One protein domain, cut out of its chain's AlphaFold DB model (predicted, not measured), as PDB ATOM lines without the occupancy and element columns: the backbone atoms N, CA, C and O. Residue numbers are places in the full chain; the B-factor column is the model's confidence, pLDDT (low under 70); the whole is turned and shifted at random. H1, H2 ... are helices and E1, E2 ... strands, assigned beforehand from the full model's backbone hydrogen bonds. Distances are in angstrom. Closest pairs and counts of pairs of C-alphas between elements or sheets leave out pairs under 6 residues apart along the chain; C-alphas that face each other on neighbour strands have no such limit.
ATOM      1  N   SER A   4     236.533 243.650 172.138       38.59
ATOM      2  CA  SER A   4     236.383 244.144 173.519       38.59
ATOM      3  C   SER A   4     235.439 245.347 173.666       38.59
ATOM      4  O   SER A   4     234.939 245.601 174.760       38.59
ATOM      5  N   GLY A   5     235.167 246.079 172.579       32.97
ATOM      6  CA  GLY A   5     234.247 247.223 172.580       32.97
ATOM      7  C   GLY A   5     232.773 246.817 172.514       32.97
ATOM      8  O   GLY A   5     231.956 247.370 173.243       32.97
ATOM      9  N   LEU A   6     232.443 245.815 171.690       33.31
ATOM     10  CA  LEU A   6     231.061 245.393 171.433       33.31
ATOM     11  C   LEU A   6     230.427 244.714 172.658       33.31
ATOM     12  O   LEU A   6     229.349 245.103 173.103       33.31
ATOM     13  N   VAL A   7     231.166 243.795 173.293       34.91
ATOM     14  CA  VAL A   7     230.712 243.043 174.478       34.91
ATOM     15  C   VAL A   7     230.408 243.973 175.660       34.91
ATOM     16  O   VAL A   7     229.487 243.731 176.440       34.91
ATOM     17  N   ARG A   8     231.150 245.083 175.787       34.03
ATOM     18  CA  ARG A   8     230.978 246.077 176.860       34.03
ATOM     19  C   ARG A   8     229.770 246.995 176.642       34.03
ATOM     20  O   ARG A   8     229.245 247.552 177.605       34.03
ATOM     21  N   VAL A   9     229.345 247.170 175.391       33.19
ATOM     22  CA  VAL A   9     228.138 247.924 175.023       33.19
ATOM     23  C   VAL A   9     226.900 247.046 175.211       33.19
ATOM     24  O   VAL A   9     225.947 247.480 175.854       33.19
ATOM     25  N   GLU A  10     226.946 245.786 174.774       30.11
ATOM     26  CA  GLU A  10     225.839 244.833 174.941       30.11
ATOM     27  C   GLU A  10     225.538 244.523 176.413       30.11
ATOM     28  O   GLU A  10     224.378 244.530 176.825       30.11
ATOM     29  N   THR A  11     226.565 244.349 177.249       35.75
ATOM     30  CA  THR A  11     226.380 244.128 178.697       35.75
ATOM     31  C   THR A  11     225.796 245.344 179.420       35.75
ATOM     32  O   THR A  11     224.954 245.179 180.304       35.75
ATOM     33  N   LYS A  12     226.168 246.570 179.021       36.72
ATOM     34  CA  LYS A  12     225.551 247.801 179.546       36.72
ATOM     35  C   LYS A  12     224.073 247.897 179.176       36.72
ATOM     36  O   LYS A  12     223.261 248.206 180.043       36.72
ATOM     37  N   ILE A  13     223.724 247.595 177.926       37.06
ATOM     38  CA  ILE A  13     222.337 247.611 177.442       37.06
ATOM     39  C   ILE A  13     221.508 246.529 178.158       37.06
ATOM     40  O   ILE A  13     220.393 246.797 178.604       37.06
ATOM     41  N   SER A  14     222.076 245.338 178.361       40.03
ATOM     42  CA  SER A  14     221.429 244.220 179.060       40.03
ATOM     43  C   SER A  14     221.147 244.513 180.539       40.03
ATOM     44  O   SER A  14     220.059 244.207 181.028       40.03
ATOM     45  N   ALA A  15     222.090 245.124 181.264       45.78
ATOM     46  CA  ALA A  15     221.904 245.475 182.676       45.78
ATOM     47  C   ALA A  15     220.857 246.587 182.862       45.78
ATOM     48  O   ALA A  15     220.016 246.512 183.759       45.78
ATOM     49  N   MET A  16     220.858 247.584 181.971       48.03
ATOM     50  CA  MET A  16     219.872 248.668 181.964       48.03
ATOM     51  C   MET A  16     218.461 248.134 181.688       48.03
ATOM     52  O   MET A  16     217.508 248.511 182.366       48.03
ATOM     53  N   ASN A  17     218.329 247.191 180.752       45.81
ATOM     54  CA  ASN A  17     217.053 246.549 180.437       45.81
ATOM     55  C   ASN A  17     216.555 245.634 181.571       45.81
ATOM     56  O   ASN A  17     215.360 245.612 181.848       45.81
ATOM     57  N   SER A  18     217.445 244.942 182.288       48.88
ATOM     58  CA  SER A  18     217.080 244.103 183.442       48.88
ATOM     59  C   SER A  18     216.602 244.920 184.656       48.88
ATOM     60  O   SER A  18     215.586 244.577 185.271       48.88
ATOM     61  N   ALA A  19     217.254 246.049 184.958       54.28
ATOM     62  CA  ALA A  19     216.808 246.970 186.008       54.28
ATOM     63  C   ALA A  19     215.440 247.590 185.670       54.28
ATOM     64  O   ALA A  19     214.553 247.638 186.522       54.28
ATOM     65  N   ARG A  20     215.231 247.969 184.401       54.28
ATOM     66  CA  ARG A  20     213.946 248.464 183.880       54.28
ATOM     67  C   ARG A  20     212.823 247.444 184.046       54.28
ATOM     68  O   ARG A  20     211.777 247.790 184.578       54.28
ATOM     69  N   ILE A  21     213.047 246.190 183.653       51.44
ATOM     70  CA  ILE A  21     212.051 245.111 183.786       51.44
ATOM     71  C   ILE A  21     211.694 244.873 185.256       51.44
ATOM     72  O   ILE A  21     210.525 244.685 185.578       51.44
ATOM     73  N   THR A  22     212.672 244.949 186.159       53.56
ATOM     74  CA  THR A  22     212.431 244.765 187.597       53.56
ATOM     75  C   THR A  22     211.636 245.927 188.201       53.56
ATOM     76  O   THR A  22     210.700 245.695 188.963       53.56
ATOM     77  N   ILE A  23     211.942 247.175 187.828       56.69
ATOM     78  CA  ILE A  23     211.179 248.364 188.252       56.69
ATOM     79  C   ILE A  23     209.731 248.275 187.760       56.69
ATOM     80  O   ILE A  23     208.800 248.487 188.535       56.69
ATOM     81  N   ILE A  24     209.541 247.896 186.494       52.94
ATOM     82  CA  ILE A  24     208.225 247.677 185.890       52.94
ATOM     83  C   ILE A  24     207.473 246.573 186.635       52.94
ATOM     84  O   ILE A  24     206.319 246.769 186.993       52.94
ATOM     85  N   ALA A  25     208.113 245.441 186.932       52.50
ATOM     86  CA  ALA A  25     207.481 244.336 187.647       52.50
ATOM     87  C   ALA A  25     207.039 244.734 189.066       52.50
ATOM     88  O   ALA A  25     205.918 244.429 189.460       52.50
ATOM     89  N   VAL A  26     207.867 245.471 189.814       58.66
ATOM     90  CA  VAL A  26     207.532 245.928 191.174       58.66
ATOM     91  C   VAL A  26     206.371 246.928 191.166       58.66
ATOM     92  O   VAL A  26     205.491 246.850 192.021       58.66
ATOM     93  N   ILE A  27     206.327 247.833 190.185       55.25
ATOM     94  CA  ILE A  27     205.236 248.808 190.041       55.25
ATOM     95  C   ILE A  27     203.949 248.122 189.555       55.25
ATOM     96  O   ILE A  27     202.874 248.383 190.090       55.25
ATOM     97  N   LEU A  28     204.046 247.186 188.601       51.41
ATOM     98  CA  LEU A  28     202.904 246.432 188.067       51.41
ATOM     99  C   LEU A  28     202.284 245.480 189.100       51.41
ATOM    100  O   LEU A  28     201.062 245.333 189.127       51.41
ATOM    101  N   CYS A  29     203.085 244.874 189.981       52.59
ATOM    102  CA  CYS A  29     202.587 244.040 191.079       52.59
ATOM    103  C   CYS A  29     201.882 244.848 192.190       52.59
ATOM    104  O   CYS A  29     201.199 244.253 193.019       52.59
ATOM    105  N   GLY A  30     202.000 246.184 192.194       51.03
ATOM    106  CA  GLY A  30     201.314 247.090 193.125       51.03
ATOM    107  C   GLY A  30     199.875 247.468 192.739       51.03
ATOM    108  O   GLY A  30     199.192 248.110 193.532       51.03
ATOM    109  N   GLY A  31     199.397 247.046 191.562       39.00
ATOM    110  CA  GLY A  31     198.004 247.197 191.140       39.00
ATOM    111  C   GLY A  31     197.742 248.373 190.191       39.00
ATOM    112  O   GLY A  31     197.609 249.516 190.611       39.00
ATOM    113  N   GLY A  32     197.537 248.039 188.912       42.41
ATOM    114  CA  GLY A  32     196.691 248.798 187.986       42.41
ATOM    115  C   GLY A  32     197.350 249.901 187.144       42.41
ATOM    116  O   GLY A  32     197.483 251.034 187.585       42.41
ATOM    117  N   VAL A  33     197.497 249.598 185.845       42.28
ATOM    118  CA  VAL A  33     197.552 250.512 184.674       42.28
ATOM    119  C   VAL A  33     198.937 251.003 184.183       42.28
ATOM    120  O   VAL A  33     199.638 251.747 184.851       42.28
ATOM    121  N   ASN A  34     199.239 250.622 182.925       42.62
ATOM    122  CA  ASN A  34     200.175 251.160 181.914       42.62
ATOM    123  C   ASN A  34     201.386 251.980 182.400       42.62
ATOM    124  O   ASN A  34     201.355 253.213 182.410       42.62
ATOM    125  N   GLY A  35     202.491 251.281 182.669       43.34
ATOM    126  CA  GLY A  35     203.734 251.865 183.171       43.34
ATOM    127  C   GLY A  35     204.617 252.582 182.145       43.34
ATOM    128  O   GLY A  35     205.767 252.206 181.960       43.34
ATOM    129  N   GLN A  36     204.089 253.576 181.418       51.50
ATOM    130  CA  GLN A  36     204.877 254.380 180.463       51.50
ATOM    131  C   GLN A  36     205.297 255.774 180.981       51.50
ATOM    132  O   GLN A  36     206.162 256.401 180.376       51.50
ATOM    133  N   GLY A  37     204.699 256.302 182.051       49.34
ATOM    134  CA  GLY A  37     204.877 257.699 182.489       49.34
ATOM    135  C   GLY A  37     206.088 257.942 183.400       49.34
ATOM    136  O   GLY A  37     206.884 258.848 183.163       49.34
ATOM    137  N   LEU A  38     206.262 257.109 184.416       54.91
ATOM    138  CA  LEU A  38     207.411 257.041 185.314       54.91
ATOM    139  C   LEU A  38     208.612 256.446 184.597       54.91
ATOM    140  O   LEU A  38     209.710 256.925 184.836       54.91
ATOM    141  N   LEU A  39     208.434 255.513 183.654       56.78
ATOM    142  CA  LEU A  39     209.539 255.094 182.780       56.78
ATOM    143  C   LEU A  39     210.087 256.255 181.950       56.78
ATOM    144  O   LEU A  39     211.286 256.492 181.986       56.78
ATOM    145  N   ARG A  40     209.225 257.039 181.285       57.72
ATOM    146  CA  ARG A  40     209.659 258.254 180.567       57.72
ATOM    147  C   ARG A  40     210.338 259.248 181.498       57.72
ATOM    148  O   ARG A  40     211.339 259.852 181.143       57.72
ATOM    149  N   THR A  41     209.801 259.401 182.700       56.56
ATOM    150  CA  THR A  41     210.357 260.292 183.712       56.56
ATOM    151  C   THR A  41     211.750 259.820 184.156       56.56
ATOM    152  O   THR A  41     212.679 260.619 184.169       56.56
ATOM    153  N   LEU A  42     211.940 258.522 184.418       62.28
ATOM    154  CA  LEU A  42     213.236 257.895 184.715       62.28
ATOM    155  C   LEU A  42     214.214 257.925 183.526       62.28
ATOM    156  O   LEU A  42     215.420 258.073 183.736       62.28
ATOM    157  N   ASP A  43     213.725 257.813 182.292       60.78
ATOM    158  CA  ASP A  43     214.537 257.935 181.077       60.78
ATOM    159  C   ASP A  43     215.063 259.372 180.922       60.78
ATOM    160  O   ASP A  43     216.269 259.558 180.773       60.78
ATOM    161  N   TYR A  44     214.217 260.392 181.104       59.44
ATOM    162  CA  TYR A  44     214.665 261.790 181.163       59.44
ATOM    163  C   TYR A  44     215.629 262.048 182.334       59.44
ATOM    164  O   TYR A  44     216.597 262.792 182.194       59.44
ATOM    165  N   PHE A  45     215.443 261.391 183.484       60.00
ATOM    166  CA  PHE A  45     216.406 261.476 184.589       60.00
ATOM    167  C   PHE A  45     217.769 260.861 184.256       60.00
ATOM    168  O   PHE A  45     218.797 261.338 184.743       60.00
ATOM    169  N   SER A  46     217.790 259.824 183.417       59.06
ATOM    170  CA  SER A  46     219.033 259.249 182.904       59.06
ATOM    171  C   SER A  46     219.770 260.240 181.998       59.06
ATOM    172  O   SER A  46     221.000 260.265 182.015       59.06
ATOM    173  N   GLU A  47     219.049 261.087 181.258       57.91
ATOM    174  CA  GLU A  47     219.623 262.154 180.428       57.91
ATOM    175  C   GLU A  47     220.189 263.305 181.280       57.91
ATOM    176  O   GLU A  47     221.366 263.646 181.125       57.91
ATOM    177  N   ASP A  48     219.416 263.818 182.246       52.12
ATOM    178  CA  ASP A  48     219.775 264.973 183.096       52.12
ATOM    179  C   ASP A  48     221.080 264.769 183.896       52.12
ATOM    180  O   ASP A  48     221.804 265.723 184.186       52.12
ATOM    181  N   PHE A  49     221.416 263.522 184.247       54.25
ATOM    182  CA  PHE A  49     222.608 263.193 185.045       54.25
ATOM    183  C   PHE A  49     223.566 262.217 184.342       54.25
ATOM    184  O   PHE A  49     224.312 261.478 184.992       54.25
ATOM    185  N   ALA A  50     223.605 262.258 183.005       54.97
ATOM    186  CA  ALA A  50     224.620 261.596 182.180       54.97
ATOM    187  C   ALA A  50     224.734 260.070 182.406       54.97
ATOM    188  O   ALA A  50     225.829 259.538 182.637       54.97
ATOM    189  N   GLY A  51     223.603 259.368 182.317       55.09
ATOM    190  CA  GLY A  51     223.509 257.908 182.368       55.09
ATOM    191  C   GLY A  51     223.414 257.340 183.781       55.09
ATOM    192  O   GLY A  51     224.035 256.316 184.071       55.09
ATOM    193  N   VAL A  52     222.698 258.007 184.686       61.91
ATOM    194  CA  VAL A  52     222.357 257.434 185.998       61.91
ATOM    195  C   VAL A  52     221.330 256.313 185.858       61.91
ATOM    196  O   VAL A  52     220.356 256.449 185.131       61.91
ATOM    197  N   VAL A  53     221.544 255.204 186.566       63.69
ATOM    198  CA  VAL A  53     220.642 254.047 186.579       63.69
ATOM    199  C   VAL A  53     219.879 254.037 187.905       63.69
ATOM    200  O   VAL A  53     220.529 254.048 188.958       63.69
ATOM    201  N   PRO A  54     218.534 254.022 187.883       66.94
ATOM    202  CA  PRO A  54     217.736 253.861 189.088       66.94
ATOM    203  C   PRO A  54     217.868 252.438 189.643       66.94
ATOM    204  O   PRO A  54     217.816 251.452 188.907       66.94
ATOM    205  N   LEU A  55     218.026 252.337 190.958       69.25
ATOM    206  CA  LEU A  55     217.871 251.100 191.715       69.25
ATOM    207  C   LEU A  55     216.388 250.816 191.985       69.25
ATOM    208  O   LEU A  55     215.507 251.601 191.631       69.25
ATOM    209  N   LEU A  56     216.131 249.683 192.644       66.50
ATOM    210  CA  LEU A  56     214.800 249.302 193.110       66.50
ATOM    211  C   LEU A  56     214.117 250.452 193.872       66.50
ATOM    212  O   LEU A  56     214.766 251.087 194.713       66.50
ATOM    213  N   PRO A  57     212.824 250.714 193.600       71.38
ATOM    214  CA  PRO A  57     212.085 251.744 194.305       71.38
ATOM    215  C   PRO A  57     211.919 251.386 195.780       71.38
ATOM    216  O   PRO A  57     211.535 250.271 196.129       71.38
ATOM    217  N   GLU A  58     212.128 252.370 196.645       76.88
ATOM    218  CA  GLU A  58     211.710 252.324 198.039       76.88
ATOM    219  C   GLU A  58     210.348 253.017 198.158       76.88
ATOM    220  O   GLU A  58     210.213 254.204 197.845       76.88
ATOM    221  N   ILE A  59     209.336 252.266 198.595       76.06
ATOM    222  CA  ILE A  59     207.958 252.739 198.740       76.06
ATOM    223  C   ILE A  59     207.674 252.966 200.226       76.06
ATOM    224  O   ILE A  59     207.736 252.025 201.017       76.06
ATOM    225  N   LYS A  60     207.332 254.200 200.602       76.25
ATOM    226  CA  LYS A  60     206.979 254.594 201.975       76.25
ATOM    227  C   LYS A  60     205.768 255.510 201.954       76.25
ATOM    228  O   LYS A  60     205.833 256.564 201.332       76.25
ATOM    229  N   ASP A  61     204.691 255.119 202.630       81.19
ATOM    230  CA  ASP A  61     203.440 255.886 202.711       81.19
ATOM    231  C   ASP A  61     202.965 256.365 201.328       81.19
ATOM    232  O   ASP A  61     202.683 255.542 200.457       81.19
ATOM    233  N   GLU A  62     202.939 257.679 201.098       78.00
ATOM    234  CA  GLU A  62     202.556 258.337 199.843       78.00
ATOM    235  C   GLU A  62     203.748 258.647 198.921       78.00
ATOM    236  O   GLU A  62     203.598 259.351 197.927       78.00
ATOM    237  N   LEU A  63     204.947 258.150 199.223       75.19
ATOM    238  CA  LEU A  63     206.169 258.418 198.469       75.19
ATOM    239  C   LEU A  63     206.734 257.149 197.827       75.19
ATOM    240  O   LEU A  63     206.781 256.068 198.420       75.19
ATOM    241  N   VAL A  64     207.215 257.307 196.600       75.44
ATOM    242  CA  VAL A  64     208.051 256.331 195.903       75.44
ATOM    243  C   VAL A  64     209.384 256.999 195.638       75.44
ATOM    244  O   VAL A  64     209.423 258.072 195.042       75.44
ATOM    245  N   SER A  65     210.478 256.396 196.085       77.56
ATOM    246  CA  SER A  65     211.808 256.963 195.895       77.56
ATOM    247  C   SER A  65     212.744 256.025 195.154       77.56
ATOM    248  O   SER A  65     212.706 254.816 195.343       77.56
ATOM    249  N   PHE A  66     213.590 256.596 194.304       75.31
ATOM    250  CA  PHE A  66     214.566 255.869 193.500       75.31
ATOM    251  C   PHE A  66     215.947 256.390 193.837       75.31
ATOM    252  O   PHE A  66     216.218 257.574 193.649       75.31
ATOM    253  N   SER A  67     216.819 255.516 194.332       76.19
ATOM    254  CA  SER A  67     218.241 255.836 194.446       76.19
ATOM    255  C   SER A  67     218.907 255.559 193.100       76.19
ATOM    256  O   SER A  67     218.706 254.495 192.529       76.19
ATOM    257  N   CYS A  68     219.684 256.501 192.589       72.50
ATOM    258  CA  CYS A  68     220.273 256.484 191.261       72.50
ATOM    259  C   CYS A  68     221.792 256.662 191.355       72.50
ATOM    260  O   CYS A  68     222.287 257.487 192.125       72.50
ATOM    261  N   PHE A  69     222.529 255.922 190.524       68.44
ATOM    262  CA  PHE A  69     223.992 255.984 190.453       68.44
ATOM    263  C   PHE A  69     224.442 256.129 189.012       68.44
ATOM    264  O   PHE A  69     223.866 255.515 188.116       68.44
ATOM    265  N   ARG A  70     225.491 256.916 188.768       62.97
ATOM    266  CA  ARG A  70     226.011 257.095 187.411       62.97
ATOM    267  C   ARG A  70     226.573 255.768 186.910       62.97
ATOM    268  O   ARG A  70     227.452 255.205 187.556       62.97
ATOM    269  N   ALA A  71     226.127 255.281 185.752       56.59
ATOM    270  CA  ALA A  71     226.536 253.972 185.231       56.59
ATOM    271  C   ALA A  71     228.060 253.830 185.070       56.59
ATOM    272  O   ALA A  71     228.598 252.731 185.167       56.59
ATOM    273  N   SER A  72     228.769 254.937 184.815       54.38
ATOM    274  CA  SER A  72     230.232 254.956 184.718       54.38
ATOM    275  C   SER A  72     230.950 254.878 186.066       54.38
ATOM    276  O   SER A  72     232.132 254.555 186.088       54.38
ATOM    277  N   GLU A  73     230.268 255.198 187.166       55.38
ATOM    278  CA  GLU A  73     230.839 255.243 188.519       55.38
ATOM    279  C   GLU A  73     230.318 254.100 189.414       55.38
ATOM    280  O   GLU A  73     230.955 253.749 190.405       55.38
ATOM    281  N   GLY A  74     229.200 253.466 189.041       51.88
ATOM    282  CA  GLY A  74     228.616 252.338 189.768       51.88
ATOM    283  C   GLY A  74     228.275 252.685 191.220       51.88
ATOM    284  O   GLY A  74     227.964 253.829 191.543       51.88
ATOM    285  N   LEU A  75     228.377 251.704 192.123       47.00
ATOM    286  CA  LEU A  75     228.189 251.894 193.574       47.00
ATOM    287  C   LEU A  75     229.255 252.801 194.223       47.00
ATOM    288  O   LEU A  75     229.116 253.175 195.383       47.00
ATOM    289  N   LEU A  76     230.314 253.148 193.484       47.94
ATOM    290  CA  LEU A  76     231.391 254.044 193.907       47.94
ATOM    291  C   LEU A  76     231.176 255.482 193.412       47.94
ATOM    292  O   LEU A  76     232.120 256.277 193.423       47.94
ATOM    293  N   ALA A  77     229.961 255.816 192.960       60.53
ATOM    294  CA  ALA A  77     229.626 257.174 192.564       60.53
ATOM    295  C   ALA A  77     230.001 258.148 193.676       60.53
ATOM    296  O   ALA A  77     229.651 257.965 194.844       60.53
ATOM    297  N   LYS A  78     230.722 259.211 193.305       65.56
ATOM    298  CA  LYS A  78     231.150 260.233 194.272       65.56
ATOM    299  C   LYS A  78     229.955 260.923 194.919       65.56
ATOM    300  O   LYS A  78     230.116 261.580 195.946       65.56
ATOM    301  N   HIS A  79     228.787 260.798 194.299       69.81
ATOM    302  CA  HIS A  79     227.540 261.412 194.694       69.81
ATOM    303  C   HIS A  79     226.430 260.359 194.606       69.81
ATOM    304  O   HIS A  79     226.319 259.665 193.596       69.81
ATOM    305  N   SER A  80     225.618 260.244 195.654       76.94
ATOM    306  CA  SER A  80     224.380 259.460 195.623       76.94
ATOM    307  C   SER A  80     223.243 260.390 195.236       76.94
ATOM    308  O   SER A  80     223.128 261.466 195.820       76.94
ATOM    309  N   VAL A  81     222.419 260.007 194.264       77.56
ATOM    310  CA  VAL A  81     221.236 260.780 193.872       77.56
ATOM    311  C   VAL A  81     220.001 259.988 194.266       77.56
ATOM    312  O   VAL A  81     219.936 258.790 194.027       77.56
ATOM    313  N   ARG A  82     218.999 260.632 194.853       81.50
ATOM    314  CA  ARG A  82     217.701 260.026 195.133       81.50
ATOM    315  C   ARG A  82     216.586 260.931 194.655       81.50
ATOM    316  O   ARG A  82     216.540 262.101 195.011       81.50
ATOM    317  N   TYR A  83     215.661 260.363 193.905       77.62
ATOM    318  CA  TYR A  83     214.426 261.018 193.500       77.62
ATOM    319  C   TYR A  83     213.301 260.568 194.407       77.62
ATOM    320  O   TYR A  83     213.245 259.393 194.758       77.62
ATOM    321  N   ALA A  84     212.406 261.477 194.769       78.69
ATOM    322  CA  ALA A  84     211.184 261.162 195.486       78.69
ATOM    323  C   ALA A  84     209.982 261.653 194.684       78.69
ATOM    324  O   ALA A  84     209.920 262.812 194.268       78.69
ATOM    325  N   PHE A  85     209.019 260.760 194.502       78.25
ATOM    326  CA  PHE A  85     207.782 260.984 193.778       78.25
ATOM    327  C   PHE A  85     206.605 260.823 194.719       78.25
ATOM    328  O   PHE A  85     206.577 259.885 195.516       78.25
ATOM    329  N   LEU A  86     205.616 261.703 194.596       75.75
ATOM    330  CA  LEU A  86     204.346 261.518 195.286       75.75
ATOM    331  C   LEU A  86     203.506 260.480 194.534       75.75
ATOM    332  O   LEU A  86     203.391 260.540 193.306       75.75
ATOM    333  N   LYS A  87     202.914 259.536 195.265       73.50
ATOM    334  CA  LYS A  87     201.971 258.564 194.722       73.50
ATOM    335  C   LYS A  87     200.774 259.281 194.115       73.50
ATOM    336  O   LYS A  87     200.274 260.282 194.624       73.50
ATOM    337  N   ALA A  88     200.318 258.741 192.999       68.31
ATOM    338  CA  ALA A  88     199.137 259.199 192.298       68.31
ATOM    339  C   ALA A  88     198.377 257.984 191.774       68.31
ATOM    340  O   ALA A  88     198.929 256.891 191.654       68.31
ATOM    341  N   ARG A  89     197.099 258.186 191.434       66.38
ATOM    342  CA  ARG A  89     196.244 257.121 190.889       66.38
ATOM    343  C   ARG A  89     196.806 256.516 189.600       66.38
ATOM    344  O   ARG A  89     196.501 255.371 189.290       66.38
ATOM    345  N   GLN A  90     197.561 257.294 188.832       60.69
ATOM    346  CA  GLN A  90     198.237 256.826 187.632       60.69
ATOM    347  C   GLN A  90     199.698 257.238 187.689       60.69
ATOM    348  O   GLN A  90     200.036 258.333 188.133       60.69
ATOM    349  N   GLU A  91     200.553 256.371 187.168       60.41
ATOM    350  CA  GLU A  91     201.997 256.564 187.136       60.41
ATOM    351  C   GLU A  91     202.409 257.891 186.468       60.41
ATOM    352  O   GLU A  91     203.243 258.628 186.982       60.41
ATOM    353  N   ARG A  92     201.774 258.247 185.344       60.97
ATOM    354  CA  ARG A  92     202.026 259.510 184.622       60.97
ATOM    355  C   ARG A  92     201.689 260.776 185.417       60.97
ATOM    356  O   ARG A  92     202.090 261.870 185.027       60.97
ATOM    357  N   ASP A  93     200.939 260.627 186.501       63.38
ATOM    358  CA  ASP A  93     200.519 261.719 187.373       63.38
ATOM    359  C   ASP A  93     201.384 261.795 188.638       63.38
ATOM    360  O   ASP A  93     201.180 262.693 189.452       63.38
ATOM    361  N   MET A  94     202.356 260.884 188.805       69.38
ATOM    362  CA  MET A  94     203.310 260.899 189.912       69.38
ATOM    363  C   MET A  94     204.352 262.000 189.679       69.38
ATOM    364  O   MET A  94     205.191 261.882 188.785       69.38
ATOM    365  N   PRO A  95     204.334 263.088 190.452       70.81
ATOM    366  CA  PRO A  95     205.268 264.186 190.279       70.81
ATOM    367  C   PRO A  95     206.535 263.938 191.077       70.81
ATOM    368  O   PRO A  95     206.480 263.499 192.227       70.81
ATOM    369  N   CYS A  96     207.674 264.313 190.502       74.69
ATOM    370  CA  CYS A  96     208.907 264.428 191.267       74.69
ATOM    371  C   CYS A  96     208.764 265.588 192.261       74.69
ATOM    372  O   CYS A  96     208.667 266.750 191.865       74.69
ATOM    373  N   VAL A  97     208.728 265.270 193.552       78.44
ATOM    374  CA  VAL A  97     208.574 266.250 194.633       78.44
ATOM    375  C   VAL A  97     209.890 266.572 195.318       78.44
ATOM    376  O   VAL A  97     209.983 267.629 195.934       78.44
ATOM    377  N   ALA A  98     210.910 265.719 195.184       83.75
ATOM    378  CA  ALA A  98     212.251 266.043 195.642       83.75
ATOM    379  C   ALA A  98     213.347 265.313 194.862       83.75
ATOM    380  O   ALA A  98     213.159 264.188 194.398       83.75
ATOM    381  N   ILE A  99     214.516 265.944 194.786       83.88
ATOM    382  CA  ILE A  99     215.775 265.333 194.358       83.88
ATOM    383  C   ILE A  99     216.791 265.609 195.449       83.88
ATOM    384  O   ILE A  99     217.004 266.757 195.830       83.88
ATOM    385  N   ILE A 100     217.410 264.551 195.943       87.69
ATOM    386  CA  ILE A 100     218.363 264.563 197.040       87.69
ATOM    387  C   ILE A 100     219.696 264.108 196.470       87.69
ATOM    388  O   ILE A 100     219.776 263.052 195.852       87.69
ATOM    389  N   VAL A 101     220.746 264.884 196.684       86.38
ATOM    390  CA  VAL A 101     222.101 264.544 196.260       86.38
ATOM    391  C   VAL A 101     223.013 264.587 197.472       86.38
ATOM    392  O   VAL A 101     223.133 265.618 198.126       86.38
ATOM    393  N   GLU A 102     223.660 263.472 197.784       87.94
ATOM    394  CA  GLU A 102     224.617 263.378 198.886       87.94
ATOM    395  C   GLU A 102     226.035 263.314 198.339       87.94
ATOM    396  O   GLU A 102     226.348 262.456 197.511       87.94
ATOM    397  N   ILE A 103     226.894 264.219 198.804       87.00
ATOM    398  CA  ILE A 103     228.269 264.376 198.327       87.00
ATOM    399  C   ILE A 103     229.241 264.534 199.506       87.00
ATOM    400  O   ILE A 103     228.818 264.945 200.579       87.00
ATOM    401  N   PRO A 104     230.544 264.243 199.356       86.19
ATOM    402  CA  PRO A 104     231.519 264.472 200.424       86.19
ATOM    403  C   PRO A 104     231.596 265.947 200.845       86.19
ATOM    404  O   PRO A 104     231.747 266.813 199.979       86.19
ATOM    405  N   SER A 105     231.582 266.234 202.155       82.31
ATOM    406  CA  SER A 105     231.503 267.618 202.671       82.31
ATOM    407  C   SER A 105     232.643 268.541 202.232       82.31
ATOM    408  O   SER A 105     232.445 269.745 202.082       82.31
ATOM    409  N   GLY A 106     233.836 267.987 201.988       81.44
ATOM    410  CA  GLY A 106     235.022 268.750 201.575       81.44
ATOM    411  C   GLY A 106     235.066 269.138 200.093       81.44
ATOM    412  O   GLY A 106     236.070 269.678 199.638       81.44
ATOM    413  N   ASN A 107     234.034 268.827 199.304       83.06
ATOM    414  CA  ASN A 107     234.022 269.087 197.867       83.06
ATOM    415  C   ASN A 107     233.214 270.347 197.513       83.06
ATOM    416  O   ASN A 107     232.136 270.251 196.927       83.06
ATOM    417  N   ASP A 108     233.737 271.533 197.835       85.88
ATOM    418  CA  ASP A 108     233.048 272.814 197.589       85.88
ATOM    419  C   ASP A 108     232.718 273.049 196.110       85.88
ATOM    420  O   ASP A 108     231.616 273.477 195.765       85.88
ATOM    421  N   ARG A 109     233.638 272.682 195.210       82.19
ATOM    422  CA  ARG A 109     233.398 272.767 193.764       82.19
ATOM    423  C   ARG A 109     232.279 271.821 193.323       82.19
ATOM    424  O   ARG A 109     231.456 272.199 192.495       82.19
ATOM    425  N   GLY A 110     232.241 270.607 193.870       81.75
ATOM    426  CA  GLY A 110     231.165 269.648 193.635       81.75
ATOM    427  C   GLY A 110     229.822 270.155 194.154       81.75
ATOM    428  O   GLY A 110     228.842 270.089 193.418       81.75
ATOM    429  N   LYS A 111     229.790 270.737 195.363       84.19
ATOM    430  CA  LYS A 111     228.587 271.364 195.940       84.19
ATOM    431  C   LYS A 111     228.006 272.407 195.001       84.19
ATOM    432  O   LYS A 111     226.822 272.350 194.688       84.19
ATOM    433  N   GLU A 112     228.841 273.306 194.493       85.12
ATOM    434  CA  GLU A 112     228.389 274.368 193.595       85.12
ATOM    435  C   GLU A 112     227.887 273.834 192.242       85.12
ATOM    436  O   GLU A 112     226.858 274.288 191.738       85.12
ATOM    437  N   ILE A 113     228.558 272.827 191.671       82.12
ATOM    438  CA  ILE A 113     228.105 272.174 190.432       82.12
ATOM    439  C   ILE A 113     226.732 271.523 190.637       82.12
ATOM    440  O   ILE A 113     225.826 271.740 189.829       82.12
ATOM    441  N   ILE A 114     226.560 270.759 191.718       82.81
ATOM    442  CA  ILE A 114     225.292 270.092 192.025       82.81
ATOM    443  C   ILE A 114     224.199 271.118 192.312       82.81
ATOM    444  O   ILE A 114     223.120 271.012 191.737       82.81
ATOM    445  N   ARG A 115     224.470 272.151 193.119       85.25
ATOM    446  CA  ARG A 115     223.505 273.222 193.414       85.25
ATOM    447  C   ARG A 115     222.995 273.877 192.132       85.25
ATOM    448  O   ARG A 115     221.788 274.051 191.969       85.25
ATOM    449  N   ARG A 116     223.891 274.185 191.191       84.25
ATOM    450  CA  ARG A 116     223.525 274.745 189.882       84.25
ATOM    451  C   ARG A 116     222.710 273.770 189.037       84.25
ATOM    452  O   ARG A 116     221.740 274.189 188.414       84.25
ATOM    453  N   GLY A 117     223.078 272.490 189.036       82.44
ATOM    454  CA  GLY A 117     222.321 271.432 188.366       82.44
ATOM    455  C   GLY A 117     220.893 271.320 188.902       82.44
ATOM    456  O   GLY A 117     219.945 271.366 188.126       82.44
ATOM    457  N   LEU A 118     220.730 271.283 190.228       83.50
ATOM    458  CA  LEU A 118     219.420 271.264 190.884       83.50
ATOM    459  C   LEU A 118     218.604 272.521 190.556       83.50
ATOM    460  O   LEU A 118     217.417 272.419 190.264       83.50
ATOM    461  N   LEU A 119     219.230 273.702 190.537       83.06
ATOM    462  CA  LEU A 119     218.553 274.946 190.166       83.06
ATOM    463  C   LEU A 119     218.073 274.937 188.706       83.06
ATOM    464  O   LEU A 119     216.945 275.346 188.430       83.06
ATOM    465  N   ASN A 120     218.911 274.473 187.777       81.75
ATOM    466  CA  ASN A 120     218.549 274.342 186.366       81.75
ATOM    467  C   ASN A 120     217.402 273.348 186.187       81.75
ATOM    468  O   ASN A 120     216.398 273.692 185.568       81.75
ATOM    469  N   HIS A 121     217.502 272.182 186.827       76.19
ATOM    470  CA  HIS A 121     216.435 271.190 186.848       76.19
ATOM    471  C   HIS A 121     215.127 271.797 187.368       76.19
ATOM    472  O   HIS A 121     214.068 271.651 186.760       76.19
ATOM    473  N   GLY A 122     215.195 272.561 188.460       76.81
ATOM    474  CA  GLY A 122     214.016 273.225 188.987       76.81
ATOM    475  C   GLY A 122     213.402 274.241 188.025       76.81
ATOM    476  O   GLY A 122     212.182 274.339 187.910       76.81
ATOM    477  N   ARG A 123     214.217 274.968 187.263       76.81
ATOM    478  CA  ARG A 123     213.719 275.879 186.219       76.81
ATOM    479  C   ARG A 123     213.104 275.147 185.031       76.81
ATOM    480  O   ARG A 123     212.167 275.669 184.439       76.81
ATOM    481  N   GLU A 124     213.581 273.963 184.680       73.88
ATOM    482  CA  GLU A 124     212.969 273.152 183.623       73.88
ATOM    483  C   GLU A 124     211.609 272.598 184.045       73.88
ATOM    484  O   GLU A 124     210.657 272.637 183.269       73.88
ATOM    485  N   VAL A 125     211.497 272.118 185.286       69.56
ATOM    486  CA  VAL A 125     210.244 271.570 185.820       69.56
ATOM    487  C   VAL A 125     209.224 272.681 186.096       69.56
ATOM    488  O   VAL A 125     208.062 272.564 185.707       69.56
ATOM    489  N   TRP A 126     209.638 273.773 186.751       70.25
ATOM    490  CA  TRP A 126     208.737 274.827 187.249       70.25
ATOM    491  C   TRP A 126     208.701 276.103 186.395       70.25
ATOM    492  O   TRP A 126     207.858 276.974 186.627       70.25
ATOM    493  N   GLY A 127     209.557 276.204 185.377       71.00
ATOM    494  CA  GLY A 127     209.594 277.283 184.392       71.00
ATOM    495  C   GLY A 127     210.746 278.279 184.580       71.00
ATOM    496  O   GLY A 127     211.176 278.594 185.688       71.00
ATOM    497  N   ALA A 128     211.205 278.861 183.468       72.69
ATOM    498  CA  ALA A 128     212.334 279.799 183.446       72.69
ATOM    499  C   ALA A 128     212.082 281.130 184.191       72.69
ATOM    500  O   ALA A 128     213.025 281.843 184.513       72.69
ATOM    501  N   ALA A 129     210.820 281.464 184.491       75.75
ATOM    502  CA  ALA A 129     210.438 282.690 185.202       75.75
ATOM    503  C   ALA A 129     210.591 282.606 186.738       75.75
ATOM    504  O   ALA A 129     210.171 283.524 187.450       75.75
ATOM    505  N   ILE A 130     211.122 281.498 187.261       81.50
ATOM    506  CA  ILE A 130     211.335 281.292 188.694       81.50
ATOM    507  C   ILE A 130     212.607 282.021 189.159       81.50
ATOM    508  O   ILE A 130     213.684 281.856 188.581       81.50
ATOM    509  N   VAL A 131     212.482 282.805 190.232       85.88
ATOM    510  CA  VAL A 131     213.566 283.584 190.857       85.88
ATOM    511  C   VAL A 131     213.737 283.195 192.325       85.88
ATOM    512  O   VAL A 131     212.826 282.623 192.924       85.88
ATOM    513  N   GLU A 132     214.896 283.497 192.911       89.94
ATOM    514  CA  GLU A 132     215.109 283.341 194.355       89.94
ATOM    515  C   GLU A 132     214.231 284.337 195.122       89.94
ATOM    516  O   GLU A 132     214.191 285.527 194.802       89.94
ATOM    517  N   LEU A 133     213.485 283.836 196.104       86.81
ATOM    518  CA  LEU A 133     212.613 284.623 196.975       86.81
ATOM    519  C   LEU A 133     213.300 284.975 198.299       86.81
ATOM    520  O   LEU A 133     212.918 285.956 198.933       86.81
ATOM    521  N   GLY A 134     214.303 284.191 198.699       87.00
ATOM    522  CA  GLY A 134     215.122 284.418 199.886       87.00
ATOM    523  C   GLY A 134     215.772 283.134 200.394       87.00
ATOM    524  O   GLY A 134     215.573 282.059 199.829       87.00
ATOM    525  N   GLY A 135     216.510 283.242 201.498       86.81
ATOM    526  CA  GLY A 135     217.124 282.096 202.156       86.81
ATOM    527  C   GLY A 135     217.355 282.323 203.645       86.81
ATOM    528  O   GLY A 135     217.416 283.460 204.114       86.81
ATOM    529  N   PHE A 136     217.457 281.227 204.388       86.25
ATOM    530  CA  PHE A 136     217.767 281.218 205.812       86.25
ATOM    531  C   PHE A 136     218.797 280.131 206.120       86.25
ATOM    532  O   PHE A 136     218.708 279.003 205.635       86.25
ATOM    533  N   GLY A 137     219.789 280.490 206.933       83.44
ATOM    534  CA  GLY A 137     220.823 279.587 207.421       83.44
ATOM    535  C   GLY A 137     220.628 279.320 208.905       83.44
ATOM    536  O   GLY A 137     220.518 280.253 209.697       83.44
ATOM    537  N   VAL A 138     220.603 278.050 209.285       87.06
ATOM    538  CA  VAL A 138     220.795 277.600 210.664       87.06
ATOM    539  C   VAL A 138     222.078 276.760 210.721       87.06
ATOM    540  O   VAL A 138     222.539 276.264 209.690       87.06
ATOM    541  N   PRO A 139     222.719 276.594 211.889       84.69
ATOM    542  CA  PRO A 139     223.950 275.816 211.977       84.69
ATOM    543  C   PRO A 139     223.792 274.411 211.377       84.69
ATOM    544  O   PRO A 139     222.934 273.640 211.797       84.69
ATOM    545  N   GLY A 140     224.618 274.093 210.374       84.31
ATOM    546  CA  GLY A 140     224.594 272.805 209.674       84.31
ATOM    547  C   GLY A 140     223.483 272.637 208.631       84.31
ATOM    548  O   GLY A 140     223.433 271.583 208.006       84.31
ATOM    549  N   LYS A 141     222.618 273.637 208.410       91.56
ATOM    550  CA  LYS A 141     221.563 273.572 207.393       91.56
ATOM    551  C   LYS A 141     221.220 274.942 206.813       91.56
ATOM    552  O   LYS A 141     220.838 275.853 207.536       91.56
ATOM    553  N   THR A 142     221.262 275.079 205.498       92.19
ATOM    554  CA  THR A 142     220.855 276.301 204.791       92.19
ATOM    555  C   THR A 142     219.713 275.992 203.839       92.19
ATOM    556  O   THR A 142     219.652 274.913 203.264       92.19
ATOM    557  N   THR A 143     218.747 276.893 203.706       93.12
ATOM    558  CA  THR A 143     217.597 276.724 202.812       93.12
ATOM    559  C   THR A 143     217.391 277.982 201.987       93.12
ATOM    560  O   THR A 143     217.318 279.071 202.543       93.12
ATOM    561  N   HIS A 144     217.246 277.817 200.676       91.75
ATOM    562  CA  HIS A 144     216.913 278.870 199.722       91.75
ATOM    563  C   HIS A 144     215.571 278.557 199.069       91.75
ATOM    564  O   HIS A 144     215.374 277.456 198.561       91.75
ATOM    565  N   GLU A 145     214.643 279.507 199.083       90.31
ATOM    566  CA  GLU A 145     213.332 279.386 198.451       90.31
ATOM    567  C   GLU A 145     213.327 280.074 197.083       90.31
ATOM    568  O   GLU A 145     213.809 281.195 196.924       90.31
ATOM    569  N   TYR A 146     212.714 279.418 196.105       88.69
ATOM    570  CA  TYR A 146     212.562 279.883 194.736       88.69
ATOM    571  C   TYR A 146     211.090 279.845 194.328       88.69
ATOM    572  O   TYR A 146     210.352 278.912 194.647       88.69
ATOM    573  N   GLY A 147     210.645 280.850 193.584       86.25
ATOM    574  CA  GLY A 147     209.286 280.918 193.063       86.25
ATOM    575  C   GLY A 147     209.093 282.069 192.084       86.25
ATOM    576  O   GLY A 147     209.982 282.887 191.851       86.25
ATOM    577  N   ARG A 148     207.901 282.159 191.492       85.00
ATOM    578  CA  ARG A 148     207.545 283.323 190.672       85.00
ATOM    579  C   ARG A 148     207.121 284.465 191.595       85.00
ATOM    580  O   ARG A 148     206.168 284.315 192.360       85.00
ATOM    581  N   LYS A 149     207.794 285.615 191.502       77.50
ATOM    582  CA  LYS A 149     207.471 286.805 192.305       77.50
ATOM    583  C   LYS A 149     205.986 287.177 192.149       77.50
ATOM    584  O   LYS A 149     205.481 287.241 191.032       77.50
ATOM    585  N   GLY A 150     205.284 287.372 193.268       72.94
ATOM    586  CA  GLY A 150     203.849 287.704 193.297       72.94
ATOM    587  C   GLY A 150     202.885 286.534 193.036       72.94
ATOM    588  O   GLY A 150     201.675 286.714 193.149       72.94
ATOM    589  N   SER A 151     203.381 285.330 192.730       72.19
ATOM    590  CA  SER A 151     202.549 284.130 192.594       72.19
ATOM    591  C   SER A 151     202.368 283.433 193.942       72.19
ATOM    592  O   SER A 151     203.340 283.155 194.642       72.19
ATOM    593  N   LYS A 152     201.127 283.074 194.284       66.81
ATOM    594  CA  LYS A 152     200.803 282.293 195.495       66.81
ATOM    595  C   LYS A 152     200.941 280.775 195.307       66.81
ATOM    596  O   LYS A 152     200.494 280.017 196.157       66.81
ATOM    597  N   VAL A 153     201.438 280.319 194.155       64.69
ATOM    598  CA  VAL A 153     201.070 278.989 193.648       64.69
ATOM    599  C   VAL A 153     202.234 278.012 193.469       64.69
ATOM    600  O   VAL A 153     202.046 276.831 193.744       64.69
ATOM    601  N   THR A 154     203.411 278.456 193.030       66.94
ATOM    602  CA  THR A 154     204.495 277.538 192.638       66.94
ATOM    603  C   THR A 154     205.803 277.979 193.265       66.94
ATOM    604  O   THR A 154     206.301 279.067 192.955       66.94
ATOM    605  N   LYS A 155     206.330 277.136 194.153       83.31
ATOM    606  CA  LYS A 155     207.588 277.354 194.856       83.31
ATOM    607  C   LYS A 155     208.327 276.035 195.035       83.31
ATOM    608  O   LYS A 155     207.700 275.004 195.291       83.31
ATOM    609  N   PHE A 156     209.645 276.095 194.964       86.94
ATOM    610  CA  PHE A 156     210.534 275.023 195.390       86.94
ATOM    611  C   PHE A 156     211.601 275.596 196.313       86.94
ATOM    612  O   PHE A 156     211.818 276.805 196.350       86.94
ATOM    613  N   ARG A 157     212.272 274.737 197.068       91.38
ATOM    614  CA  ARG A 157     213.401 275.131 197.906       91.38
ATOM    615  C   ARG A 157     214.589 274.219 197.680       91.38
ATOM    616  O   ARG A 157     214.407 273.036 197.419       91.38
ATOM    617  N   ILE A 158     215.782 274.787 197.782       92.38
ATOM    618  CA  ILE A 158     217.041 274.052 197.847       92.38
ATOM    619  C   ILE A 158     217.507 274.086 199.298       92.38
ATOM    620  O   ILE A 158     217.676 275.156 199.874       92.38
ATOM    621  N   ILE A 159     217.693 272.913 199.880       93.38
ATOM    622  CA  ILE A 159     218.147 272.696 201.244       93.38
ATOM    623  C   ILE A 159     219.534 272.073 201.168       93.38
ATOM    624  O   ILE A 159     219.718 271.040 200.536       93.38
ATOM    625  N   GLU A 160     220.495 272.680 201.837       93.19
ATOM    626  CA  GLU A 160     221.822 272.130 202.060       93.19
ATOM    627  C   GLU A 160     221.957 271.744 203.523       93.19
ATOM    628  O   GLU A 160     221.660 272.555 204.394       93.19
ATOM    629  N   GLU A 161     222.383 270.521 203.801       93.56
ATOM    630  CA  GLU A 161     222.511 269.985 205.151       93.56
ATOM    631  C   GLU A 161     223.846 269.251 205.306       93.56
ATOM    632  O   GLU A 161     224.177 268.364 204.520       93.56
ATOM    633  N   GLU A 162     224.614 269.613 206.331       91.62
ATOM    634  CA  GLU A 162     225.860 268.941 206.693       91.62
ATOM    635  C   GLU A 162     225.560 267.752 207.612       91.62
ATOM    636  O   GLU A 162     225.189 267.895 208.779       91.62
ATOM    637  N   LEU A 163     225.753 266.550 207.082       88.94
ATOM    638  CA  LEU A 163     225.545 265.287 207.769       88.94
ATOM    639  C   LEU A 163     226.850 264.827 208.417       88.94
ATOM    640  O   LEU A 163     227.762 264.312 207.758       88.94
ATOM    641  N   LYS A 164     226.915 264.962 209.743       87.12
ATOM    642  CA  LYS A 164     227.990 264.377 210.548       87.12
ATOM    643  C   LYS A 164     227.748 262.884 210.721       87.12
ATOM    644  O   LYS A 164     226.688 262.483 211.199       87.12
ATOM    645  N   ARG A 165     228.732 262.059 210.363       80.25
ATOM    646  CA  ARG A 165     228.643 260.600 210.512       80.25
ATOM    647  C   ARG A 165     229.776 260.097 211.392       80.25
ATOM    648  O   ARG A 165     230.942 260.380 211.140       80.25
ATOM    649  N   VAL A 166     229.438 259.347 212.435       81.19
ATOM    650  CA  VAL A 166     230.441 258.751 213.325       81.19
ATOM    651  C   VAL A 166     231.126 257.595 212.593       81.19
ATOM    652  O   VAL A 166     230.450 256.722 212.057       81.19
ATOM    653  N   GLY A 167     232.461 257.605 212.541       78.75
ATOM    654  CA  GLY A 167     233.253 256.543 211.905       78.75
ATOM    655  C   GLY A 167     233.205 256.513 210.370       78.75
ATOM    656  O   GLY A 167     233.782 255.613 209.767       78.75
ATOM    657  N   LEU A 168     232.549 257.486 209.728       82.69
ATOM    658  CA  LEU A 168     232.460 257.612 208.272       82.69
ATOM    659  C   LEU A 168     232.739 259.060 207.842       82.69
ATOM    660  O   LEU A 168     232.527 259.979 208.627       82.69
ATOM    661  N   PRO A 169     233.156 259.303 206.584       82.38
ATOM    662  CA  PRO A 169     233.322 260.664 206.082       82.38
ATOM    663  C   PRO A 169     232.020 261.468 206.178       82.38
ATOM    664  O   PRO A 169     230.946 260.933 205.886       82.38
ATOM    665  N   ASN A 170     232.108 262.747 206.541       88.44
ATOM    666  CA  ASN A 170     230.952 263.645 206.528       88.44
ATOM    667  C   ASN A 170     230.441 263.857 205.098       88.44
ATOM    668  O   ASN A 170     231.210 263.796 204.128       88.44
ATOM    669  N   LEU A 171     229.138 264.094 204.984       89.12
ATOM    670  CA  LEU A 171     228.476 264.357 203.715       89.12
ATOM    671  C   LEU A 171     227.740 265.690 203.771       89.12
ATOM    672  O   LEU A 171     227.170 266.041 204.796       89.12
ATOM    673  N   THR A 172     227.663 266.366 202.638       90.44
ATOM    674  CA  THR A 172     226.690 267.422 202.400       90.44
ATOM    675  C   THR A 172     225.542 266.829 201.596       90.44
ATOM    676  O   THR A 172     225.751 266.239 200.533       90.44
ATOM    677  N   ARG A 173     224.321 266.985 202.098       92.44
ATOM    678  CA  ARG A 173     223.086 266.658 201.392       92.44
ATOM    679  C   ARG A 173     222.511 267.929 200.786       92.44
ATOM    680  O   ARG A 173     222.221 268.879 201.503       92.44
ATOM    681  N   LEU A 174     222.320 267.923 199.475       90.81
ATOM    682  CA  LEU A 174     221.631 268.961 198.721       90.81
ATOM    683  C   LEU A 174     220.282 268.413 198.260       90.81
ATOM    684  O   LEU A 174     220.232 267.489 197.453       90.81
ATOM    685  N   THR A 175     219.194 268.979 198.759       90.94
ATOM    686  CA  THR A 175     217.829 268.591 198.406       90.94
ATOM    687  C   THR A 175     217.149 269.737 197.683       90.94
ATOM    688  O   THR A 175     216.987 270.802 198.265       90.94
ATOM    689  N   ILE A 176     216.702 269.536 196.447       88.88
ATOM    690  CA  ILE A 176     215.658 270.384 195.857       88.88
ATOM    691  C   ILE A 176     214.314 269.731 196.119       88.88
ATOM    692  O   ILE A 176     214.153 268.538 195.877       88.88
ATOM    693  N   GLU A 177     213.344 270.492 196.602       87.88
ATOM    694  CA  GLU A 177     212.011 269.961 196.855       87.88
ATOM    695  C   GLU A 177     210.899 270.973 196.614       87.88
ATOM    696  O   GLU A 177     211.067 272.192 196.724       87.88
ATOM    697  N   ALA A 178     209.731 270.427 196.312       81.25
ATOM    698  CA  ALA A 178     208.468 271.120 196.188       81.25
ATOM    699  C   ALA A 178     208.071 271.790 197.513       81.25
ATOM    700  O   ALA A 178     207.632 271.121 198.443       81.25
ATOM    701  N   ALA A 179     208.148 273.121 197.599       79.50
ATOM    702  CA  ALA A 179     207.627 273.855 198.758       79.50
ATOM    703  C   ALA A 179     206.101 274.024 198.674       79.50
ATOM    704  O   ALA A 179     205.406 274.142 199.680       79.50
ATOM    705  N   THR A 180     205.554 274.042 197.457       72.44
ATOM    706  CA  THR A 180     204.110 274.006 197.221       72.44
ATOM    707  C   THR A 180     203.817 273.057 196.072       72.44
ATOM    708  O   THR A 180     204.407 273.166 194.992       72.44
ATOM    709  N   TYR A 181     202.891 272.131 196.307       62.44
ATOM    710  CA  TYR A 181     202.523 271.103 195.349       62.44
ATOM    711  C   TYR A 181     201.171 271.420 194.703       62.44
ATOM    712  O   TYR A 181     200.141 271.492 195.373       62.44
TER     713      TYR A 181
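This is residues 4 to 181 of the 192 residues of an uncharacterized protein of Verrucomicrobiales bacterium (UniProt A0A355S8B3). Picture one wide, twisted antiparallel sheet of nine strands, with helices H2 and H3 packed on one of its faces and no named helix covering the other. Helix H1 runs past the end of the sheet where the short strands E1 and E2 lie on one side of E3; it only grazes the sheet there, and its residues 4 to 11 stick out free. The printed part has 178 residues, with three named helices and nine named strands in the order H1 H2 E1 E2 E3 E4 E5 H3 E6 E7 E8 E9, class mixed, helices and strands. The sheet is branched at E3, and from there it passes through E4, E5, E9, E8 and E7 to the edge strand E6. The whole is compact, with a radius of gyration of the C-alphas of 17.4 A and spans of 48 by 40 by 31 A.

Find C-alpha 4 at (236.383, 244.144, 173.519); from there H1, residues 4 to 28, runs 36.6 A. H2 follows at residues 37 to 48, 16.6 A long. Next come two strands of three residues each, E1 at residues 52 to 54 and E2 at residues 58 to 60. E3, residues 63 to 70, measures 22.8 A; E4, residues 80 to 86, 20.1 A; and E5, residues 96 to 104, 24.4 A. Look for C-alpha 108 at (233.048, 272.814, 197.589), where H3 begins; it runs 26.5 A to residue 126. E6 is residues 131 to 138, 21.9 A, and E7 is residues 141 to 147, 20.2 A. E8, residues 155 to 163, measures 25.2 A, and E9, residues 171 to 180, runs 27.0 A to C-alpha 180 at (204.110, 274.006, 197.221).

Begin with the sheet at E3, which has three neighbours: E1, beside residues 66 to 70, and E2, beside residues 63 to 65, lie on one side, and E4 on the other side. For E1 look at N 53 and O 69, 2.8 A apart; for the hairpin of E2 and E3, at N 60 and O 63, 2.9 A. E2 E3 E4 E5 form a meander, each strand the antiparallel neighbour of the one before, with N 66 and O 83 at 2.9 A and N 82 and O 100 at 2.7 A. E6 E7 E8 E9 form a second meander, with N 133 and O 145, N 144 and O 158, and N 159 and O 175 each at 2.8 A. E5 and E9 are antiparallel neighbours at 165 degrees; find N 101 and O 174 at 2.8 A. H3 is on the sheet at a height of 7.9 A, over E8 and E9, and runs along the strands, at 20 degrees to E8 on the local plane; the C-alphas of Leu 118 and Ile 176 are the closest of H3 and E9, at 6.3 A. H2 is on the same face at a height of 8.0 A, over E4, and runs slantwise to the strands, but only just, at 32 degrees to E4 on the local plane. H2 and H3 are close but not clearly touching, their closest C-alphas, of Asp 48 and His 121, being 8.0 A apart. H1 only grazes the sheet with its residues 15 to 27; its closest C-alpha pair with E1 is Met 16 and Val 53, 7.1 A. H1 is near H2 and apart from H3. In H2 and H3 every O i to N i+4 pair is within hydrogen-bond range; in H1, 19 of 21 are.

The C-alphas farthest apart are those of Ser 4 and Gly 150, 57.9 A. The printed part has no cut, and no link between named elements is long. Read the B-factor column with care: the mean pLDDT of the printed part is 70.3, and 76 residues are under 70, among them residues 4 to 56 and 69 to 79; H1 has a mean of 45.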